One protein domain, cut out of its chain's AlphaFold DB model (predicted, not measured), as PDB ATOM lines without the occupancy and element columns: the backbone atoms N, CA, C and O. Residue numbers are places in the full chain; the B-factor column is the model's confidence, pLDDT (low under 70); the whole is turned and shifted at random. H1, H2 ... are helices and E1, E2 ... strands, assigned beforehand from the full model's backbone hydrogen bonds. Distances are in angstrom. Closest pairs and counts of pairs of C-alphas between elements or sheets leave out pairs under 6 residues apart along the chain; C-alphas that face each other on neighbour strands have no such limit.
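This is residues 129 to 277 of the 279 residues of the protein "4Fe-4S dicluster domain-containing protein" of Phycisphaerae bacterium (UniProt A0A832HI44). With little regular structure, two loop-rich lobes sit end to end: one holds short helices H1 to H4, the other H5 to H7 and two small antiparallel sheets, E1 - E4 and E2 - E3. Residues 272 to 277 stick out. The 149 printed residues, 43 in named elements, are mixed in class, in the order H1 H2 H3 H4 E1 H5 H6 E2 E3 H7 E4. The whole is compact, radius of gyration of the C-alphas 16.4 A, spanning 48 by 34 by 32 A.

Start at H1, residues 129 to 132, and H3, residues 159 to 162, only just apart at 8.2 A. H2, residues 138 to 141, touches H4, residues 180 to 183; the closest C-alphas, of Cys 139 and Cys 181, are 4.2 A apart. Next, E1, residues 202 to 205, pairs antiparallel with E4, residues 265 to 268: N 204 and O 266 are 2.8 A apart. H5, residues 211 to 214, touches no helix. H6, residues 220 to 223, touches H7, residues 253 to 257, closest at the C-alphas of Cys 221 and Cys 254, 4.2 A. In the hairpin of E2, residues 232 to 234, and E3, residues 241 to 243, find N 242 and O 233 at 2.8 A. H7 has its O i to N i+4 pair within hydrogen-bond range; H1 to H6 are too short for one.

Find C-alpha 129 at (232.637, 271.274, 212.380), where H1 begins; E4, 9.8 A long, ends at C-alpha 268, (221.300, 264.089, 202.006). E1 is 10.0 A long.

The farthest C-alphas, of Gly 154 and Asn 237, are 49.7 A apart. The printed part has no cut. Links H2 to H3, H3 to H4 and H4 to E1 are long. Residues 152 to 158 and 271 to 277 have pLDDT under 70.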
ATOM      1  N   PHE A 129     231.616 271.261 213.432       94.12
ATOM      2  CA  PHE A 129     232.637 271.274 212.380       94.12
ATOM      3  C   PHE A 129     232.883 272.682 211.824       94.12
ATOM      4  O   PHE A 129     234.039 273.056 211.637       94.12
ATOM      5  N   ALA A 130     231.816 273.454 211.592       91.19
ATOM      6  CA  ALA A 130     231.919 274.806 211.048       91.19
ATOM      7  C   ALA A 130     232.683 275.765 211.975       91.19
ATOM      8  O   ALA A 130     233.475 276.568 211.493       91.19
ATOM      9  N   ASP A 131     232.521 275.611 213.290       93.25
ATOM     10  CA  ASP A 131     233.177 276.455 214.294       93.25
ATOM     11  C   ASP A 131     234.640 276.051 214.527       93.25
ATOM     12  O   ASP A 131     235.491 276.877 214.854       93.25
ATOM     13  N   LEU A 132     234.941 274.755 214.393       95.62
ATOM     14  CA  LEU A 132     236.253 274.188 214.712       95.62
ATOM     15  C   LEU A 132     237.198 274.133 213.508       95.62
ATOM     16  O   LEU A 132     238.414 274.000 213.677       95.62
ATOM     17  N   CYS A 133     236.679 274.128 212.282       95.19
ATOM     18  CA  CYS A 133     237.505 273.944 211.098       95.19
ATOM     19  C   CYS A 133     238.225 275.244 210.721       95.19
ATOM     20  O   CYS A 133     237.611 276.222 210.320       95.19
ATOM     21  N   THR A 134     239.556 275.221 210.745       93.94
ATOM     22  CA  THR A 134     240.400 276.347 210.305       93.94
ATOM     23  C   THR A 134     240.715 276.324 208.812       93.94
ATOM     24  O   THR A 134     241.614 277.030 208.364       93.94
ATOM     25  N   ALA A 135     240.045 275.461 208.041       93.00
ATOM     26  CA  ALA A 135     240.265 275.308 206.604       93.00
ATOM     27  C   ALA A 135     241.734 274.987 206.215       93.00
ATOM     28  O   ALA A 135     242.156 275.214 205.087       93.00
ATOM     29  N   CYS A 136     242.514 274.388 207.125       94.50
ATOM     30  CA  CYS A 136     243.955 274.128 206.957       94.50
ATOM     31  C   CYS A 136     244.340 273.069 205.901       94.50
ATOM     32  O   CYS A 136     245.499 272.672 205.845       94.50
ATOM     33  N   ALA A 137     243.378 272.553 205.131       95.12
ATOM     34  CA  ALA A 137     243.544 271.579 204.043       95.12
ATOM     35  C   ALA A 137     244.226 270.225 204.365       95.12
ATOM     36  O   ALA A 137     244.214 269.344 203.512       95.12
ATOM     37  N   LYS A 138     244.697 269.954 205.588       97.56
ATOM     38  CA  LYS A 138     245.335 268.661 205.931       97.56
ATOM     39  C   LYS A 138     244.484 267.431 205.596       97.56
ATOM     40  O   LYS A 138     245.005 266.414 205.152       97.56
ATOM     41  N   CYS A 139     243.165 267.511 205.791       98.06
ATOM     42  CA  CYS A 139     242.256 266.417 205.435       98.06
ATOM     43  C   CYS A 139     242.153 266.184 203.917       98.06
ATOM     44  O   CYS A 139     241.952 265.044 203.508       98.06
ATOM     45  N   VAL A 140     242.319 267.238 203.105       97.25
ATOM     46  CA  VAL A 140     242.368 267.170 201.636       97.25
ATOM     47  C   VAL A 140     243.620 266.409 201.211       97.25
ATOM     48  O   VAL A 140     243.515 265.419 200.495       97.25
ATOM     49  N   GLU A 141     244.782 266.820 201.723       97.56
ATOM     50  CA  GLU A 141     246.079 266.198 201.423       97.56
ATOM     51  C   GLU A 141     246.140 264.729 201.857       97.56
ATOM     52  O   GLU A 141     246.668 263.883 201.141       97.56
ATOM     53  N   ALA A 142     245.565 264.409 203.019       98.12
ATOM     54  CA  ALA A 142     245.590 263.058 203.565       98.12
ATOM     55  C   ALA A 142     244.602 262.091 202.893       98.12
ATOM     56  O   ALA A 142     244.645 260.898 203.179       98.12
ATOM     57  N   CYS A 143     243.669 262.563 202.058       98.25
ATOM     58  CA  CYS A 143     242.647 261.700 201.472       98.25
ATOM     59  C   CYS A 143     243.204 260.906 200.276       98.25
ATOM     60  O   CYS A 143     243.386 261.489 199.205       98.25
ATOM     61  N   PRO A 144     243.369 259.569 200.367       96.69
ATOM     62  CA  PRO A 144     243.931 258.786 199.261       96.69
ATOM     63  C   PRO A 144     243.023 258.754 198.023       96.69
ATOM     64  O   PRO A 144     243.500 258.564 196.911       96.69
ATOM     65  N   ALA A 145     241.713 258.957 198.202       96.50
ATOM     66  CA  ALA A 145     240.744 259.030 197.109       96.50
ATOM     67  C   ALA A 145     240.570 260.442 196.534       96.50
ATOM     68  O   ALA A 145     239.765 260.620 195.625       96.50
ATOM     69  N   GLN A 146     241.251 261.448 197.098       96.50
ATOM     70  CA  GLN A 146     241.168 262.852 196.674       96.50
ATOM     71  C   GLN A 146     239.720 263.373 196.551       96.50
ATOM     72  O   GLN A 146     239.401 264.211 195.710       96.50
ATOM     73  N   CYS A 147     238.818 262.856 197.395       96.19
ATOM     74  CA  CYS A 147     237.388 263.176 197.351       96.19
ATOM     75  C   CYS A 147     237.016 264.440 198.138       96.19
ATOM     76  O   CYS A 147     235.942 265.000 197.930       96.19
ATOM     77  N   ILE A 148     237.895 264.889 199.039       96.50
ATOM     78  CA  ILE A 148     237.682 266.091 199.844       96.50
ATOM     79  C   ILE A 148     238.212 267.290 199.066       96.50
ATOM     80  O   ILE A 148     239.360 267.295 198.631       96.50
ATOM     81  N   ARG A 149     237.380 268.315 198.918       92.81
ATOM     82  CA  ARG A 149     237.696 269.573 198.244       92.81
ATOM     83  C   ARG A 149     237.546 270.732 199.213       92.81
ATOM     84  O   ARG A 149     236.851 270.632 200.220       92.81
ATOM     85  N   ILE A 150     238.207 271.832 198.894       90.00
ATOM     86  CA  ILE A 150     238.081 273.106 199.590       90.00
ATOM     87  C   ILE A 150     237.998 274.200 198.532       90.00
ATOM     88  O   ILE A 150     238.761 274.183 197.565       90.00
ATOM     89  N   ASP A 151     237.060 275.126 198.696       82.19
ATOM     90  CA  ASP A 151     236.984 276.281 197.815       82.19
ATOM     91  C   ASP A 151     237.971 277.353 198.295       82.19
ATOM     92  O   ASP A 151     237.707 278.122 199.222       82.19
ATOM     93  N   LEU A 152     239.150 277.363 197.669       66.81
ATOM     94  CA  LEU A 152     240.244 278.282 197.984       66.81
ATOM     95  C   LEU A 152     239.970 279.724 197.539       66.81
ATOM     96  O   LEU A 152     240.754 280.609 197.878       66.81
ATOM     97  N   ALA A 153     238.852 280.005 196.856       64.12
ATOM     98  CA  ALA A 153     238.442 281.371 196.533       64.12
ATOM     99  C   ALA A 153     238.048 282.201 197.778       64.12
ATOM    100  O   ALA A 153     237.541 283.317 197.645       64.12
ATOM    101  N   GLY A 154     238.287 281.690 198.991       49.16
ATOM    102  CA  GLY A 154     238.184 282.438 200.243       49.16
ATOM    103  C   GLY A 154     236.747 282.799 200.599       49.16
ATOM    104  O   GLY A 154     236.490 283.913 201.045       49.16
ATOM    105  N   GLY A 155     235.798 281.901 200.324       52.03
ATOM    106  CA  GLY A 155     234.377 282.146 200.574       52.03
ATOM    107  C   GLY A 155     233.726 283.166 199.630       52.03
ATOM    108  O   GLY A 155     232.541 283.440 199.783       52.03
ATOM    109  N   LYS A 156     234.435 283.701 198.622       46.47
ATOM    110  CA  LYS A 156     233.864 284.665 197.657       46.47
ATOM    111  C   LYS A 156     232.790 284.052 196.752       46.47
ATOM    112  O   LYS A 156     231.902 284.759 196.293       46.47
ATOM    113  N   THR A 157     232.859 282.746 196.520       55.31
ATOM    114  CA  THR A 157     231.812 281.936 195.871       55.31
ATOM    115  C   THR A 157     230.727 281.487 196.857       55.31
ATOM    116  O   THR A 157     229.680 281.006 196.431       55.31
ATOM    117  N   GLY A 158     230.980 281.588 198.170       60.06
ATOM    118  CA  GLY A 158     230.119 281.068 199.236       60.06
ATOM    119  C   GLY A 158     229.984 279.541 199.264       60.06
ATOM    120  O   GLY A 158     229.171 279.021 200.026       60.06
ATOM    121  N   PHE A 159     230.739 278.795 198.447       73.06
ATOM    122  CA  PHE A 159     230.523 277.357 198.325       73.06
ATOM    123  C   PHE A 159     230.994 276.603 199.571       73.06
ATOM    124  O   PHE A 159     232.143 276.742 199.991       73.06
ATOM    125  N   ALA A 160     230.111 275.783 200.151       72.81
ATOM    126  CA  ALA A 160     230.385 274.999 201.360       72.81
ATOM    127  C   ALA A 160     230.940 275.825 202.537       72.81
ATOM    128  O   ALA A 160     231.664 275.277 203.377       72.81
ATOM    129  N   ASP A 161     230.629 277.124 202.582       79.50
ATOM    130  CA  ASP A 161     231.149 278.106 203.543       79.50
ATOM    131  C   ASP A 161     232.685 278.264 203.496       79.50
ATOM    132  O   ASP A 161     233.314 278.655 204.475       79.50
ATOM    133  N   GLY A 162     233.319 277.908 202.369       84.12
ATOM    134  CA  GLY A 162     234.781 277.858 202.234       84.12
ATOM    135  C   GLY A 162     235.440 276.715 203.019       84.12
ATOM    136  O   GLY A 162     236.665 276.634 203.102       84.12
ATOM    137  N   LEU A 163     234.641 275.816 203.596       90.38
ATOM    138  CA  LEU A 163     235.113 274.712 204.417       90.38
ATOM    139  C   LEU A 163     235.209 273.406 203.613       90.38
ATOM    140  O   LEU A 163     234.499 273.239 202.618       90.38
ATOM    141  N   PRO A 164     236.030 272.435 204.063       94.25
ATOM    142  CA  PRO A 164     236.166 271.150 203.393       94.25
ATOM    143  C   PRO A 164     234.826 270.450 203.143       94.25
ATOM    144  O   PRO A 164     233.952 270.399 204.020       94.25
ATOM    145  N   TYR A 165     234.682 269.882 201.949       94.62
ATOM    146  CA  TYR A 165     233.467 269.208 201.509       94.62
ATOM    147  C   TYR A 165     233.732 268.052 200.547       94.62
ATOM    148  O   TYR A 165     234.817 267.921 199.989       94.62
ATOM    149  N   ILE A 166     232.710 267.228 200.331       95.06
ATOM    150  CA  ILE A 166     232.681 266.141 199.357       95.06
ATOM    151  C   ILE A 166     231.464 266.345 198.451       95.06
ATOM    152  O   ILE A 166     230.328 266.438 198.924       95.06
ATOM    153  N   ALA A 167     231.712 266.388 197.142       92.94
ATOM    154  CA  ALA A 167     230.683 266.322 196.110       92.94
ATOM    155  C   ALA A 167     230.559 264.864 195.648       92.94
ATOM    156  O   ALA A 167     231.327 264.401 194.805       92.94
ATOM    157  N   ALA A 168     229.608 264.129 196.234       94.00
ATOM    158  CA  ALA A 168     229.459 262.686 196.029       94.00
ATOM    159  C   ALA A 168     229.331 262.284 194.555       94.00
ATOM    160  O   ALA A 168     229.843 261.240 194.163       94.00
ATOM    161  N   VAL A 169     228.663 263.113 193.750       92.50
ATOM    162  CA  VAL A 169     228.476 262.883 192.313       92.50
ATOM    163  C   VAL A 169     229.817 262.807 191.581       92.50
ATOM    164  O   VAL A 169     229.987 261.912 190.758       92.50
ATOM    165  N   ASP A 170     230.771 263.671 191.926       92.19
ATOM    166  CA  ASP A 170     232.074 263.743 191.259       92.19
ATOM    167  C   ASP A 170     233.057 262.709 191.813       92.19
ATOM    168  O   ASP A 170     233.678 261.952 191.071       92.19
ATOM    169  N   ALA A 171     233.223 262.706 193.137       94.50
ATOM    170  CA  ALA A 171     234.204 261.893 193.838       94.50
ATOM    171  C   ALA A 171     233.671 261.571 195.244       94.50
ATOM    172  O   ALA A 171     233.748 262.413 196.138       94.50
ATOM    173  N   PRO A 172     233.098 260.374 195.466       96.75
ATOM    174  CA  PRO A 172     232.581 259.983 196.771       96.75
ATOM    175  C   PRO A 172     233.695 259.547 197.729       96.75
ATOM    176  O   PRO A 172     234.794 259.164 197.321       96.75
ATOM    177  N   CYS A 173     233.387 259.520 199.026       98.00
ATOM    178  CA  CYS A 173     234.270 258.909 200.012       98.00
ATOM    179  C   CYS A 173     234.294 257.388 199.817       98.00
ATOM    180  O   CYS A 173     233.251 256.733 199.865       98.00
ATOM    181  N   VAL A 174     235.485 256.810 199.660       97.38
ATOM    182  CA  VAL A 174     235.657 255.352 199.511       97.38
ATOM    183  C   VAL A 174     235.746 254.598 200.837       97.38
ATOM    184  O   VAL A 174     235.863 253.381 200.826       97.38
ATOM    185  N   VAL A 175     235.683 255.302 201.976       97.69
ATOM    186  CA  VAL A 175     235.810 254.713 203.324       97.69
ATOM    187  C   VAL A 175     237.096 253.881 203.440       97.69
ATOM    188  O   VAL A 175     237.072 252.697 203.754       97.69
ATOM    189  N   CYS A 176     238.230 254.507 203.118       96.94
ATOM    190  CA  CYS A 176     239.546 253.872 203.186       96.94
ATOM    191  C   CYS A 176     239.861 253.368 204.606       96.94
ATOM    192  O   CYS A 176     239.532 254.044 205.582       96.94
ATOM    193  N   ASP A 177     240.583 252.253 204.714       95.31
ATOM    194  CA  ASP A 177     240.867 251.604 206.002       95.31
ATOM    195  C   ASP A 177     241.648 252.487 206.988       95.31
ATOM    196  O   ASP A 177     241.459 252.384 208.197       95.31
ATOM    197  N   ASP A 178     242.502 253.389 206.491       95.31
ATOM    198  CA  ASP A 178     243.316 254.244 207.361       95.31
ATOM    199  C   ASP A 178     242.528 255.410 207.980       95.31
ATOM    200  O   ASP A 178     242.921 255.933 209.023       95.31
ATOM    201  N   LEU A 179     241.416 255.830 207.364       97.19
ATOM    202  CA  LEU A 179     240.635 257.010 207.775       97.19
ATOM    203  C   LEU A 179     241.525 258.250 208.037       97.19
ATOM    204  O   LEU A 179     241.282 259.035 208.960       97.19
ATOM    205  N   SER A 180     242.567 258.429 207.215       97.44
ATOM    206  CA  SER A 180     243.668 259.379 207.431       97.44
ATOM    207  C   SER A 180     243.180 260.811 207.635       97.44
ATOM    208  O   SER A 180     243.684 261.522 208.500       97.44
ATOM    209  N   CYS A 181     242.148 261.221 206.890       98.19
ATOM    210  CA  CYS A 181     241.565 262.558 206.971       98.19
ATOM    211  C   CYS A 181     241.082 262.926 208.384       98.19
ATOM    212  O   CYS A 181     241.222 264.081 208.777       98.19
ATOM    213  N   MET A 182     240.565 261.964 209.161       98.12
ATOM    214  CA  MET A 182     240.166 262.194 210.554       98.12
ATOM    215  C   MET A 182     241.387 262.369 211.461       98.12
ATOM    216  O   MET A 182     241.412 263.266 212.298       98.12
ATOM    217  N   LYS A 183     242.413 261.527 211.277       97.88
ATOM    218  CA  LYS A 183     243.617 261.479 212.125       97.88
ATOM    219  C   LYS A 183     244.463 262.746 212.033       97.88
ATOM    220  O   LYS A 183     245.089 263.140 213.010       97.88
ATOM    221  N   VAL A 184     244.494 263.378 210.860       98.38
ATOM    222  CA  VAL A 184     245.325 264.567 210.612       98.38
ATOM    223  C   VAL A 184     244.674 265.879 211.051       98.38
ATOM    224  O   VAL A 184     245.320 266.925 210.960       98.38
ATOM    225  N   CYS A 185     243.408 265.866 211.487       98.31
ATOM    226  CA  CYS A 185     242.696 267.082 211.869       98.31
ATOM    227  C   CYS A 185     243.243 267.641 213.195       98.31
ATOM    228  O   CYS A 185     243.065 267.016 214.239       98.31
ATOM    229  N   PRO A 186     243.875 268.830 213.200       97.38
ATOM    230  CA  PRO A 186     244.527 269.344 214.401       97.38
ATOM    231  C   PRO A 186     243.555 270.033 215.369       97.38
ATOM    232  O   PRO A 186     243.905 270.248 216.523       97.38
ATOM    233  N   THR A 187     242.360 270.415 214.907       97.69
ATOM    234  CA  THR A 187     241.402 271.218 215.687       97.69
ATOM    235  C   THR A 187     240.286 270.397 216.324       97.69
ATOM    236  O   THR A 187     239.481 270.940 217.074       97.69
ATOM    237  N   GLY A 188     240.193 269.104 216.002       96.19
ATOM    238  CA  GLY A 188     239.065 268.263 216.407       96.19
ATOM    239  C   GLY A 188     237.776 268.513 215.615       96.19
ATOM    240  O   GLY A 188     236.744 267.936 215.945       96.19
ATOM    241  N   ALA A 189     237.814 269.319 214.543       97.75
ATOM    242  CA  ALA A 189     236.676 269.460 213.632       97.75
ATOM    243  C   ALA A 189     236.262 268.100 213.037       97.75
ATOM    244  O   ALA A 189     235.070 267.812 212.921       97.75
ATOM    245  N   LEU A 190     237.251 267.256 212.719       98.25
ATOM    246  CA  LEU A 190     237.071 265.838 212.420       98.25
ATOM    247  C   LEU A 190     237.554 265.010 213.614       98.25
ATOM    248  O   LEU A 190     238.685 265.176 214.066       98.25
ATOM    249  N   THR A 191     236.711 264.107 214.101       97.94
ATOM    250  CA  THR A 191     237.037 263.147 215.160       97.94
ATOM    251  C   THR A 191     237.206 261.756 214.561       97.94
ATOM    252  O   THR A 191     236.409 261.340 213.720       97.94
ATOM    253  N   LEU A 192     238.231 261.021 215.007       98.00
ATOM    254  CA  LEU A 192     238.401 259.621 214.631       98.00
ATOM    255  C   LEU A 192     237.284 258.781 215.259       98.00
ATOM    256  O   LEU A 192     237.200 258.653 216.478       98.00
ATOM    257  N   VAL A 193     236.446 258.201 214.406       97.25
ATOM    258  CA  VAL A 193     235.352 257.304 214.785       97.25
ATOM    259  C   VAL A 193     235.468 255.995 214.016       97.25
ATOM    260  O   VAL A 193     236.118 255.933 212.971       97.25
ATOM    261  N   ASP A 194     234.821 254.947 214.521       96.62
ATOM    262  CA  ASP A 194     234.676 253.704 213.768       96.62
ATOM    263  C   ASP A 194     233.936 253.952 212.440       96.62
ATOM    264  O   ASP A 194     233.052 254.810 212.354       96.62
ATOM    265  N   LYS A 195     234.269 253.184 211.394       96.19
ATOM    266  CA  LYS A 195     233.683 253.365 210.056       96.19
ATOM    267  C   LYS A 195     232.156 253.263 210.042       96.19
ATOM    268  O   LYS A 195     231.521 253.944 209.243       96.19
ATOM    269  N   PHE A 196     231.564 252.454 210.922       96.06
ATOM    270  CA  PHE A 196     230.113 252.308 211.051       96.06
ATOM    271  C   PHE A 196     229.465 253.465 211.826       96.06
ATOM    272  O   PHE A 196     228.255 253.657 211.730       96.06
ATOM    273  N   ALA A 197     230.253 254.256 212.560       95.94
ATOM    274  CA  ALA A 197     229.802 255.440 213.290       95.94
ATOM    275  C   ALA A 197     229.941 256.748 212.483       95.94
ATOM    276  O   ALA A 197     229.517 257.807 212.947       95.94
ATOM    277  N   ILE A 198     230.512 256.697 211.274       97.38
ATOM    278  CA  ILE A 198     230.598 257.854 210.373       97.38
ATOM    279  C   ILE A 198     229.188 258.365 210.041       97.38
ATOM    280  O   ILE A 198     228.289 257.596 209.712       97.38
ATOM    281  N   ASN A 199     228.996 259.685 210.064       95.75
ATOM    282  CA  ASN A 199     227.720 260.310 209.720       95.75
ATOM    283  C   ASN A 199     227.919 261.527 208.807       95.75
ATOM    284  O   ASN A 199     227.798 262.667 209.240       95.75
ATOM    285  N   MET A 200     228.237 261.283 207.535       96.19
ATOM    286  CA  MET A 200     228.342 262.352 206.529       96.19
ATOM    287  C   MET A 200     226.993 262.703 205.899       96.19
ATOM    288  O   MET A 200     226.890 263.711 205.209       96.19
ATOM    289  N   GLY A 201     225.975 261.863 206.101       95.25
ATOM    290  CA  GLY A 201     224.652 262.001 205.504       95.25
ATOM    291  C   GLY A 201     223.907 260.669 205.430       95.25
ATOM    292  O   GLY A 201     224.365 259.651 205.953       95.25
ATOM    293  N   LYS A 202     222.758 260.659 204.753       96.31
ATOM    294  CA  LYS A 202     221.935 259.464 204.520       96.31
ATOM    295  C   LYS A 202     221.485 259.399 203.068       96.31
ATOM    296  O   LYS A 202     221.014 260.387 202.511       96.31
ATOM    297  N   ALA A 203     221.624 258.224 202.461       97.38
ATOM    298  CA  ALA A 203     221.129 257.987 201.115       97.38
ATOM    299  C   ALA A 203     219.597 257.871 201.113       97.38
ATOM    300  O   ALA A 203     219.011 257.216 201.975       97.38
ATOM    301  N   LYS A 204     218.956 258.487 200.124       97.31
ATOM    302  CA  LYS A 204     217.520 258.430 199.869       97.31
ATOM    303  C   LYS A 204     217.304 257.959 198.439       97.31
ATOM    304  O   LYS A 204     217.865 258.539 197.512       97.31
ATOM    305  N   VAL A 205     216.502 256.911 198.287       97.94
ATOM    306  CA  VAL A 205     216.113 256.369 196.983       97.94
ATOM    307  C   VAL A 205     214.850 257.080 196.514       97.94
ATOM    308  O   VAL A 205     213.899 257.223 197.283       97.94
ATOM    309  N   ASP A 206     214.853 257.509 195.262       98.00
ATOM    310  CA  ASP A 206     213.670 257.850 194.494       98.00
ATOM    311  C   ASP A 206     213.265 256.627 193.661       98.00
ATOM    312  O   ASP A 206     213.980 256.173 192.764       98.00
ATOM    313  N   HIS A 207     212.125 256.036 194.010       97.31
ATOM    314  CA  HIS A 207     211.628 254.845 193.332       97.31
ATOM    315  C   HIS A 207     210.972 255.150 191.987       97.31
ATOM    316  O   HIS A 207     210.827 254.224 191.197       97.31
ATOM    317  N   ASP A 208     210.650 256.408 191.693       97.19
ATOM    318  CA  ASP A 208     210.031 256.782 190.421       97.19
ATOM    319  C   ASP A 208     211.063 256.855 189.291       97.19
ATOM    320  O   ASP A 208     210.715 256.741 188.120       97.19
ATOM    321  N   THR A 209     212.350 256.966 189.624       97.38
ATOM    322  CA  THR A 209     213.463 257.014 188.661       97.38
ATOM    323  C   THR A 209     214.358 255.774 188.725       97.38
ATOM    324  O   THR A 209     215.157 255.520 187.825       97.38
ATOM    325  N   CYS A 210     214.227 254.947 189.764       98.31
ATOM    326  CA  CYS A 210     215.058 253.763 189.964       98.31
ATOM    327  C   CYS A 210     214.762 252.660 188.939       98.31
ATOM    328  O   CYS A 210     213.695 252.054 188.980       98.31
ATOM    329  N   LEU A 211     215.750 252.286 188.116       98.31
ATOM    330  CA  LEU A 211     215.625 251.185 187.143       98.31
ATOM    331  C   LEU A 211     215.076 249.889 187.761       98.31
ATOM    332  O   LEU A 211     214.211 249.242 187.180       98.31
ATOM    333  N   ARG A 212     215.514 249.533 188.977       97.69
ATOM    334  CA  ARG A 212     215.010 248.332 189.661       97.69
ATOM    335  C   ARG A 212     213.549 248.439 190.081       97.69
ATOM    336  O   ARG A 212     212.840 247.439 190.083       97.69
ATOM    337  N   ALA A 213     213.075 249.634 190.426       97.38
ATOM    338  CA  ALA A 213     211.653 249.833 190.691       97.38
ATOM    339  C   ALA A 213     210.798 249.688 189.417       97.38
ATOM    340  O   ALA A 213     209.611 249.391 189.534       97.38
ATOM    341  N   HIS A 214     211.422 249.813 188.239       96.75
ATOM    342  CA  HIS A 214     210.823 249.653 186.909       96.75
ATOM    343  C   HIS A 214     211.107 248.292 186.250       96.75
ATOM    344  O   HIS A 214     210.930 248.144 185.047       96.75
ATOM    345  N   GLY A 215     211.509 247.281 187.029       94.69
ATOM    346  CA  GLY A 215     211.620 245.892 186.559       94.69
ATOM    347  C   GLY A 215     213.008 245.458 186.083       94.69
ATOM    348  O   GLY A 215     213.176 244.298 185.718       94.69
ATOM    349  N   GLU A 216     214.009 246.337 186.131       97.25
ATOM    350  CA  GLU A 216     215.390 245.975 185.796       97.25
ATOM    351  C   GLU A 216     216.119 245.299 186.965       97.25
ATOM    352  O   GLU A 216     215.948 245.647 188.136       97.25
ATOM    353  N   GLU A 217     217.079 244.424 186.671       96.69
ATOM    354  CA  GLU A 217     217.906 243.775 187.700       96.69
ATOM    355  C   GLU A 217     219.095 244.640 188.181       96.69
ATOM    356  O   GLU A 217     220.153 244.147 188.575       96.69
ATOM    357  N   CYS A 218     218.925 245.963 188.244       98.19
ATOM    358  CA  CYS A 218     219.986 246.896 188.638       98.19
ATOM    359  C   CYS A 218     220.355 246.785 190.132       98.19
ATOM    360  O   CYS A 218     219.511 246.987 191.004       98.19
ATOM    361  N   ARG A 219     221.628 246.514 190.457       98.06
ATOM    362  CA  ARG A 219     222.140 246.465 191.848       98.06
ATOM    363  C   ARG A 219     223.337 247.374 192.124       98.06
ATOM    364  O   ARG A 219     223.913 247.305 193.203       98.06
ATOM    365  N   LEU A 220     223.681 248.267 191.197       98.44
ATOM    366  CA  LEU A 220     224.921 249.053 191.249       98.44
ATOM    367  C   LEU A 220     225.132 249.800 192.575       98.44
ATOM    368  O   LEU A 220     226.241 249.824 193.097       98.44
ATOM    369  N   CYS A 221     224.074 250.379 193.151       98.31
ATOM    370  CA  CYS A 221     224.162 251.064 194.443       98.31
ATOM    371  C   CYS A 221     224.401 250.118 195.631       98.31
ATOM    372  O   CYS A 221     225.078 250.507 196.581       98.31
ATOM    373  N   VAL A 222     223.850 248.901 195.578       98.44
ATOM    374  CA  VAL A 222     224.015 247.871 196.613       98.44
ATOM    375  C   VAL A 222     225.417 247.287 196.537       98.44
ATOM    376  O   VAL A 222     226.131 247.286 197.535       98.44
ATOM    377  N   ASP A 223     225.831 246.879 195.337       98.38
ATOM    378  CA  ASP A 223     227.133 246.255 195.097       98.38
ATOM    379  C   ASP A 223     228.294 247.228 195.380       98.38
ATOM    380  O   ASP A 223     229.365 246.813 195.814       98.38
ATOM    381  N   ALA A 224     228.089 248.534 195.180       97.94
ATOM    382  CA  ALA A 224     229.096 249.556 195.460       97.94
ATOM    383  C   ALA A 224     229.199 249.963 196.940       97.94
ATOM    384  O   ALA A 224     230.076 250.755 197.288       97.94
ATOM    385  N   CYS A 225     228.291 249.517 197.812       98.31
ATOM    386  CA  CYS A 225     228.269 249.994 199.188       98.31
ATOM    387  C   CYS A 225     229.386 249.355 200.031       98.31
ATOM    388  O   CYS A 225     229.368 248.142 200.238       98.31
ATOM    389  N   PRO A 226     230.297 250.145 200.632       97.50
ATOM    390  CA  PRO A 226     231.400 249.602 201.431       97.50
ATOM    391  C   PRO A 226     230.939 248.995 202.767       97.50
ATOM    392  O   PRO A 226     231.701 248.292 203.423       97.50
ATOM    393  N   LEU A 227     229.696 249.267 203.184       97.69
ATOM    394  CA  LEU A 227     229.082 248.676 204.378       97.69
ATOM    395  C   LEU A 227     228.137 247.513 204.043       97.69
ATOM    396  O   LEU A 227     227.526 246.940 204.946       97.69
ATOM    397  N   GLY A 228     228.002 247.176 202.756       97.31
ATOM    398  CA  GLY A 228     227.146 246.103 202.263       97.31
ATOM    399  C   GLY A 228     225.718 246.175 202.807       97.31
ATOM    400  O   GLY A 228     225.134 247.253 202.979       97.31
ATOM    401  N   GLU A 229     225.178 245.004 203.143       96.62
ATOM    402  CA  GLU A 229     223.803 244.851 203.618       96.62
ATOM    403  C   GLU A 229     223.511 245.571 204.936       96.62
ATOM    404  O   GLU A 229     222.340 245.760 205.264       96.62
ATOM    405  N   HIS A 230     224.518 246.009 205.701       96.50
ATOM    406  CA  HIS A 230     224.272 246.825 206.891       96.50
ATOM    407  C   HIS A 230     223.660 248.183 206.529       96.50
ATOM    408  O   HIS A 230     222.836 248.689 207.286       96.50
ATOM    409  N   ALA A 231     224.012 248.745 205.370       97.88
ATOM    410  CA  ALA A 231     223.594 250.080 204.949       97.88
ATOM    411  C   ALA A 231     222.532 250.082 203.847       97.88
ATOM    412  O   ALA A 231     221.674 250.964 203.835       97.88
ATOM    413  N   ILE A 232     222.586 249.137 202.912       98.50
ATOM    414  CA  ILE A 232     221.692 249.103 201.753       98.50
ATOM    415  C   ILE A 232     221.513 247.661 201.276       98.50
ATOM    416  O   ILE A 232     222.461 246.884 201.270       98.50
ATOM    417  N   ALA A 233     220.295 247.288 200.897       98.19
ATOM    418  CA  ALA A 233     219.988 245.947 200.411       98.19
ATOM    419  C   ALA A 233     218.839 245.981 199.399       98.19
ATOM    420  O   ALA A 233     218.142 246.988 199.268       98.19
ATOM    421  N   ILE A 234     218.608 244.865 198.710       98.19
ATOM    422  CA  ILE A 234     217.341 244.642 198.011       98.19
ATOM    423  C   ILE A 234     216.332 244.113 199.029       98.19
ATOM    424  O   ILE A 234     216.570 243.111 199.696       98.19
ATOM    425  N   SER A 235     215.212 244.815 199.176       96.56
ATOM    426  CA  SER A 235     214.111 244.402 200.042       96.56
ATOM    427  C   SER A 235     213.523 243.085 199.544       96.56
ATOM    428  O   SER A 235     213.042 243.007 198.415       96.56
ATOM    429  N   THR A 236     213.487 242.074 200.408       94.44
ATOM    430  CA  THR A 236     212.868 240.774 200.110       94.44
ATOM    431  C   THR A 236     211.361 240.879 199.886       94.44
ATOM    432  O   THR A 236     210.785 240.051 199.192       94.44
ATOM    433  N   ASN A 237     210.719 241.904 200.454       93.94
ATOM    434  CA  ASN A 237     209.268 242.073 200.393       93.94
ATOM    435  C   ASN A 237     208.820 242.804 199.126       93.94
ATOM    436  O   ASN A 237     207.733 242.555 198.621       93.94
ATOM    437  N   THR A 238     209.629 243.750 198.644       95.19
ATOM    438  CA  THR A 238     209.243 244.645 197.543       95.19
ATOM    439  C   THR A 238     210.100 244.477 196.296       95.19
ATOM    440  O   THR A 238     209.770 245.057 195.268       95.19
ATOM    441  N   GLY A 239     211.228 243.762 196.376       95.81
ATOM    442  CA  GLY A 239     212.219 243.681 195.299       95.81
ATOM    443  C   GLY A 239     212.932 245.008 195.009       95.81
ATOM    444  O   GLY A 239     213.715 245.093 194.069       95.81
ATOM    445  N   ARG A 240     212.678 246.059 195.801       97.06
ATOM    446  CA  ARG A 240     213.225 247.410 195.604       97.06
ATOM    447  C   ARG A 240     214.471 247.636 196.451       97.06
ATOM    448  O   ARG A 240     214.651 247.009 197.494       97.06
ATOM    449  N   VAL A 241     215.311 248.578 196.030       98.25
ATOM    450  CA  VAL A 241     216.456 249.046 196.824       98.25
ATOM    451  C   VAL A 241     215.960 249.669 198.133       98.25
ATOM    452  O   VAL A 241     215.124 250.564 198.110       98.25
ATOM    453  N   ALA A 242     216.485 249.233 199.272       97.94
ATOM    454  CA  ALA A 242     216.154 249.758 200.590       97.94
ATOM    455  C   ALA A 242     217.425 250.211 201.318       97.94
ATOM    456  O   ALA A 242     218.340 249.418 201.546       97.94
ATOM    457  N   VAL A 243     217.473 251.489 201.704       98.06
ATOM    458  CA  VAL A 243     218.550 252.047 202.533       98.06
ATOM    459  C   VAL A 243     218.177 251.891 204.006       98.06
ATOM    460  O   VAL A 243     217.111 252.324 204.440       98.06
ATOM    461  N   LYS A 244     219.068 251.291 204.795       96.69
ATOM    462  CA  LYS A 244     218.913 251.129 206.242       96.69
ATOM    463  C   LYS A 244     219.420 252.387 206.944       96.69
ATOM    464  O   LYS A 244     220.618 252.668 206.938       96.69
ATOM    465  N   TYR A 245     218.512 253.129 207.575       90.94
ATOM    466  CA  TYR A 245     218.801 254.442 208.167       90.94
ATOM    467  C   TYR A 245     219.999 254.434 209.133       90.94
ATOM    468  O   TYR A 245     220.883 255.287 209.038       90.94
ATOM    469  N   HIS A 246     220.078 253.443 210.024       91.31
ATOM    470  CA  HIS A 246     221.162 253.347 211.008       91.31
ATOM    471  C   HIS A 246     222.488 252.835 210.438       91.31
ATOM    472  O   HIS A 246     223.524 253.118 211.025       91.31
ATOM    473  N   GLY A 247     222.482 252.125 209.309       95.56
ATOM    474  CA  GLY A 247     223.715 251.602 208.715       95.56
ATOM    475  C   GLY A 247     224.311 252.483 207.623       95.56
ATOM    476  O   GLY A 247     225.506 252.416 207.371       95.56
ATOM    477  N   CYS A 248     223.513 253.320 206.956       98.06
ATOM    478  CA  CYS A 248     224.030 254.232 205.940       98.06
ATOM    479  C   CYS A 248     224.861 255.352 206.576       98.06
ATOM    480  O   CYS A 248     224.349 256.090 207.410       98.06
ATOM    481  N   ILE A 249     226.107 255.529 206.143       97.75
ATOM    482  CA  ILE A 249     227.007 256.578 206.666       97.75
ATOM    483  C   ILE A 249     227.109 257.815 205.762       97.75
ATOM    484  O   ILE A 249     227.819 258.767 206.081       97.75
ATOM    485  N   GLY A 250     226.445 257.781 204.602       97.38
ATOM    486  CA  GLY A 250     226.424 258.896 203.655       97.38
ATOM    487  C   GLY A 250     227.685 259.046 202.805       97.38
ATOM    488  O   GLY A 250     228.035 260.160 202.454       97.38
ATOM    489  N   CYS A 251     228.384 257.960 202.454       97.38
ATOM    490  CA  CYS A 251     229.633 258.028 201.673       97.38
ATOM    491  C   CYS A 251     229.499 258.504 200.222       97.38
ATOM    492  O   CYS A 251     230.494 258.908 199.627       97.38
ATOM    493  N   GLY A 252     228.295 258.475 199.649       97.00
ATOM    494  CA  GLY A 252     228.061 258.977 198.292       97.00
ATOM    495  C   GLY A 252     228.351 257.985 197.167       97.00
ATOM    496  O   GLY A 252     227.935 258.231 196.041       97.00
ATOM    497  N   LEU A 253     228.980 256.835 197.445       98.12
ATOM    498  CA  LEU A 253     229.292 255.825 196.418       98.12
ATOM    499  C   LEU A 253     228.050 255.365 195.645       98.12
ATOM    500  O   LEU A 253     228.092 255.217 194.428       98.12
ATOM    501  N   CYS A 254     226.926 255.183 196.338       98.25
ATOM    502  CA  CYS A 254     225.673 254.797 195.701       98.25
ATOM    503  C   CYS A 254     225.111 255.870 194.754       98.25
ATOM    504  O   CYS A 254     224.618 255.520 193.684       98.25
ATOM    505  N   GLU A 255     225.220 257.153 195.119       97.81
ATOM    506  CA  GLU A 255     224.810 258.279 194.276       97.81
ATOM    507  C   GLU A 255     225.703 258.345 193.042       97.81
ATOM    508  O   GLU A 255     225.178 258.296 191.935       97.81
ATOM    509  N   ASN A 256     227.031 258.317 193.211       97.50
ATOM    510  CA  ASN A 256     228.011 258.315 192.118       97.50
ATOM    511  C   ASN A 256     227.792 257.180 191.102       97.50
ATOM    512  O   ASN A 256     227.875 257.398 189.894       97.50
ATOM    513  N   ARG A 257     227.477 255.972 191.583       97.94
ATOM    514  CA  ARG A 257     227.295 254.773 190.745       97.94
ATOM    515  C   ARG A 257     225.916 254.655 190.107       97.94
ATOM    516  O   ARG A 257     225.712 253.757 189.291       97.94
ATOM    517  N   CYS A 258     224.966 255.509 190.476       98.19
ATOM    518  CA  CYS A 258     223.637 255.489 189.886       98.19
ATOM    519  C   CYS A 258     223.706 255.903 188.402       98.19
ATOM    520  O   CYS A 258     224.231 256.978 188.119       98.19
ATOM    521  N   PRO A 259     223.201 255.087 187.458       97.38
ATOM    522  CA  PRO A 259     223.296 255.380 186.027       97.38
ATOM    523  C   PRO A 259     222.147 256.253 185.496       97.38
ATOM    524  O   PRO A 259     222.132 256.567 184.311       97.38
ATOM    525  N   THR A 260     221.151 256.580 186.322       97.44
ATOM    526  CA  THR A 260     219.961 257.319 185.883       97.44
ATOM    527  C   THR A 260     220.191 258.824 185.934       97.44
ATOM    528  O   THR A 260     220.924 259.313 186.795       97.44
ATOM    529  N   GLU A 261     219.502 259.550 185.056       94.81
ATOM    530  CA  GLU A 261     219.422 261.011 185.064       94.81
ATOM    531  C   GLU A 261     217.933 261.416 185.105       94.81
ATOM    532  O   GLU A 261     217.212 261.125 184.148       94.81
ATOM    533  N   PRO A 262     217.430 262.016 186.203       94.25
ATOM    534  CA  PRO A 262     218.135 262.302 187.454       94.25
ATOM    535  C   PRO A 262     218.524 261.026 188.223       94.25
ATOM    536  O   PRO A 262     217.955 259.944 188.038       94.25
ATOM    537  N   ARG A 263     219.511 261.151 189.118       95.75
ATOM    538  CA  ARG A 263     219.989 260.032 189.944       95.75
ATOM    539  C   ARG A 263     218.891 259.541 190.887       95.75
ATOM    540  O   ARG A 263     218.434 260.277 191.757       95.75
ATOM    541  N   ALA A 264     218.558 258.258 190.782       98.06
ATOM    542  CA  ALA A 264     217.528 257.605 191.585       98.06
ATOM    543  C   ALA A 264     217.928 257.364 193.046       98.06
ATOM    544  O   ALA A 264     217.136 256.877 193.846       98.06
ATOM    545  N   ILE A 265     219.171 257.648 193.421       98.06
ATOM    546  CA  ILE A 265     219.610 257.628 194.812       98.06
ATOM    547  C   ILE A 265     220.533 258.813 195.054       98.06
ATOM    548  O   ILE A 265     221.477 259.041 194.301       98.06
ATOM    549  N   THR A 266     220.242 259.572 196.105       97.06
ATOM    550  CA  THR A 266     220.962 260.801 196.455       97.06
ATOM    551  C   THR A 266     221.313 260.803 197.932       97.06
ATOM    552  O   THR A 266     220.549 260.283 198.746       97.06
ATOM    553  N   VAL A 267     222.457 261.366 198.312       96.56
ATOM    554  CA  VAL A 267     222.857 261.485 199.716       96.56
ATOM    555  C   VAL A 267     222.495 262.860 200.245       96.56
ATOM    556  O   VAL A 267     222.943 263.878 199.731       96.56
ATOM    557  N   GLN A 268     221.684 262.879 201.295       94.06
ATOM    558  CA  GLN A 268     221.300 264.089 202.006       94.06
ATOM    559  C   GLN A 268     222.255 264.298 203.186       94.06
ATOM    560  O   GLN A 268     222.475 263.336 203.933       94.06
ATOM    561  N   PRO A 269     222.819 265.503 203.388       92.00
ATOM    562  CA  PRO A 269     223.615 265.786 204.577       92.00
ATOM    563  C   PRO A 269     222.765 265.614 205.852       92.00
ATOM    564  O   PRO A 269     221.531 265.666 205.783       92.00
ATOM    565  N   PRO A 270     223.385 265.392 207.024       87.19
ATOM    566  CA  PRO A 270     222.658 265.307 208.280       87.19
ATOM    567  C   PRO A 270     221.921 266.625 208.508       87.19
ATOM    568  O   PRO A 270     222.503 267.699 208.354       87.19
ATOM    569  N   THR A 271     220.641 266.559 208.864       69.56
ATOM    570  CA  THR A 271     219.887 267.761 209.225       69.56
ATOM    571  C   THR A 271     220.561 268.417 210.437       69.56
ATOM    572  O   THR A 271     220.841 267.706 211.410       69.56
ATOM    573  N   PRO A 272     220.827 269.737 210.415       55.91
ATOM    574  CA  PRO A 272     221.254 270.450 211.612       55.91
ATOM    575  C   PRO A 272     220.228 270.218 212.725       55.91
ATOM    576  O   PRO A 272     219.021 270.213 212.468       55.91
ATOM    577  N   LYS A 273     220.681 270.012 213.965       45.28
ATOM    578  CA  LYS A 273     219.759 270.008 215.107       45.28
ATOM    579  C   LYS A 273     219.084 271.382 215.161       45.28
ATOM    580  O   LYS A 273     219.770 272.398 215.083       45.28
ATOM    581  N   ILE A 274     217.755 271.399 215.266       40.53
ATOM    582  CA  ILE A 274     216.912 272.611 215.220       40.53
ATOM    583  C   ILE A 274     217.346 273.669 216.255       40.53
ATOM    584  O   ILE A 274     217.153 274.858 216.023       40.53
ATOM    585  N   ASP A 275     218.029 273.266 217.326       40.50
ATOM    586  CA  ASP A 275     218.574 274.163 218.351       40.50
ATOM    587  C   ASP A 275     219.592 275.190 217.808       40.50
ATOM    588  O   ASP A 275     219.777 276.241 218.411       40.50
ATOM    589  N   ALA A 276     220.221 274.930 216.653       41.31
ATOM    590  CA  ALA A 276     221.161 275.851 216.001       41.31
ATOM    591  C   ALA A 276     220.489 276.903 215.091       41.31
ATOM    592  O   ALA A 276     221.169 277.780 214.571       41.31
ATOM    593  N   LEU A 277     219.171 276.819 214.869       37.41
ATOM    594  CA  LEU A 277     218.405 277.745 214.015       37.41
ATOM    595  C   LEU A 277     217.593 278.779 214.816       37.41
ATOM    596  O   LEU A 277     216.921 279.616 214.219       37.41
TER     597      LEU A 277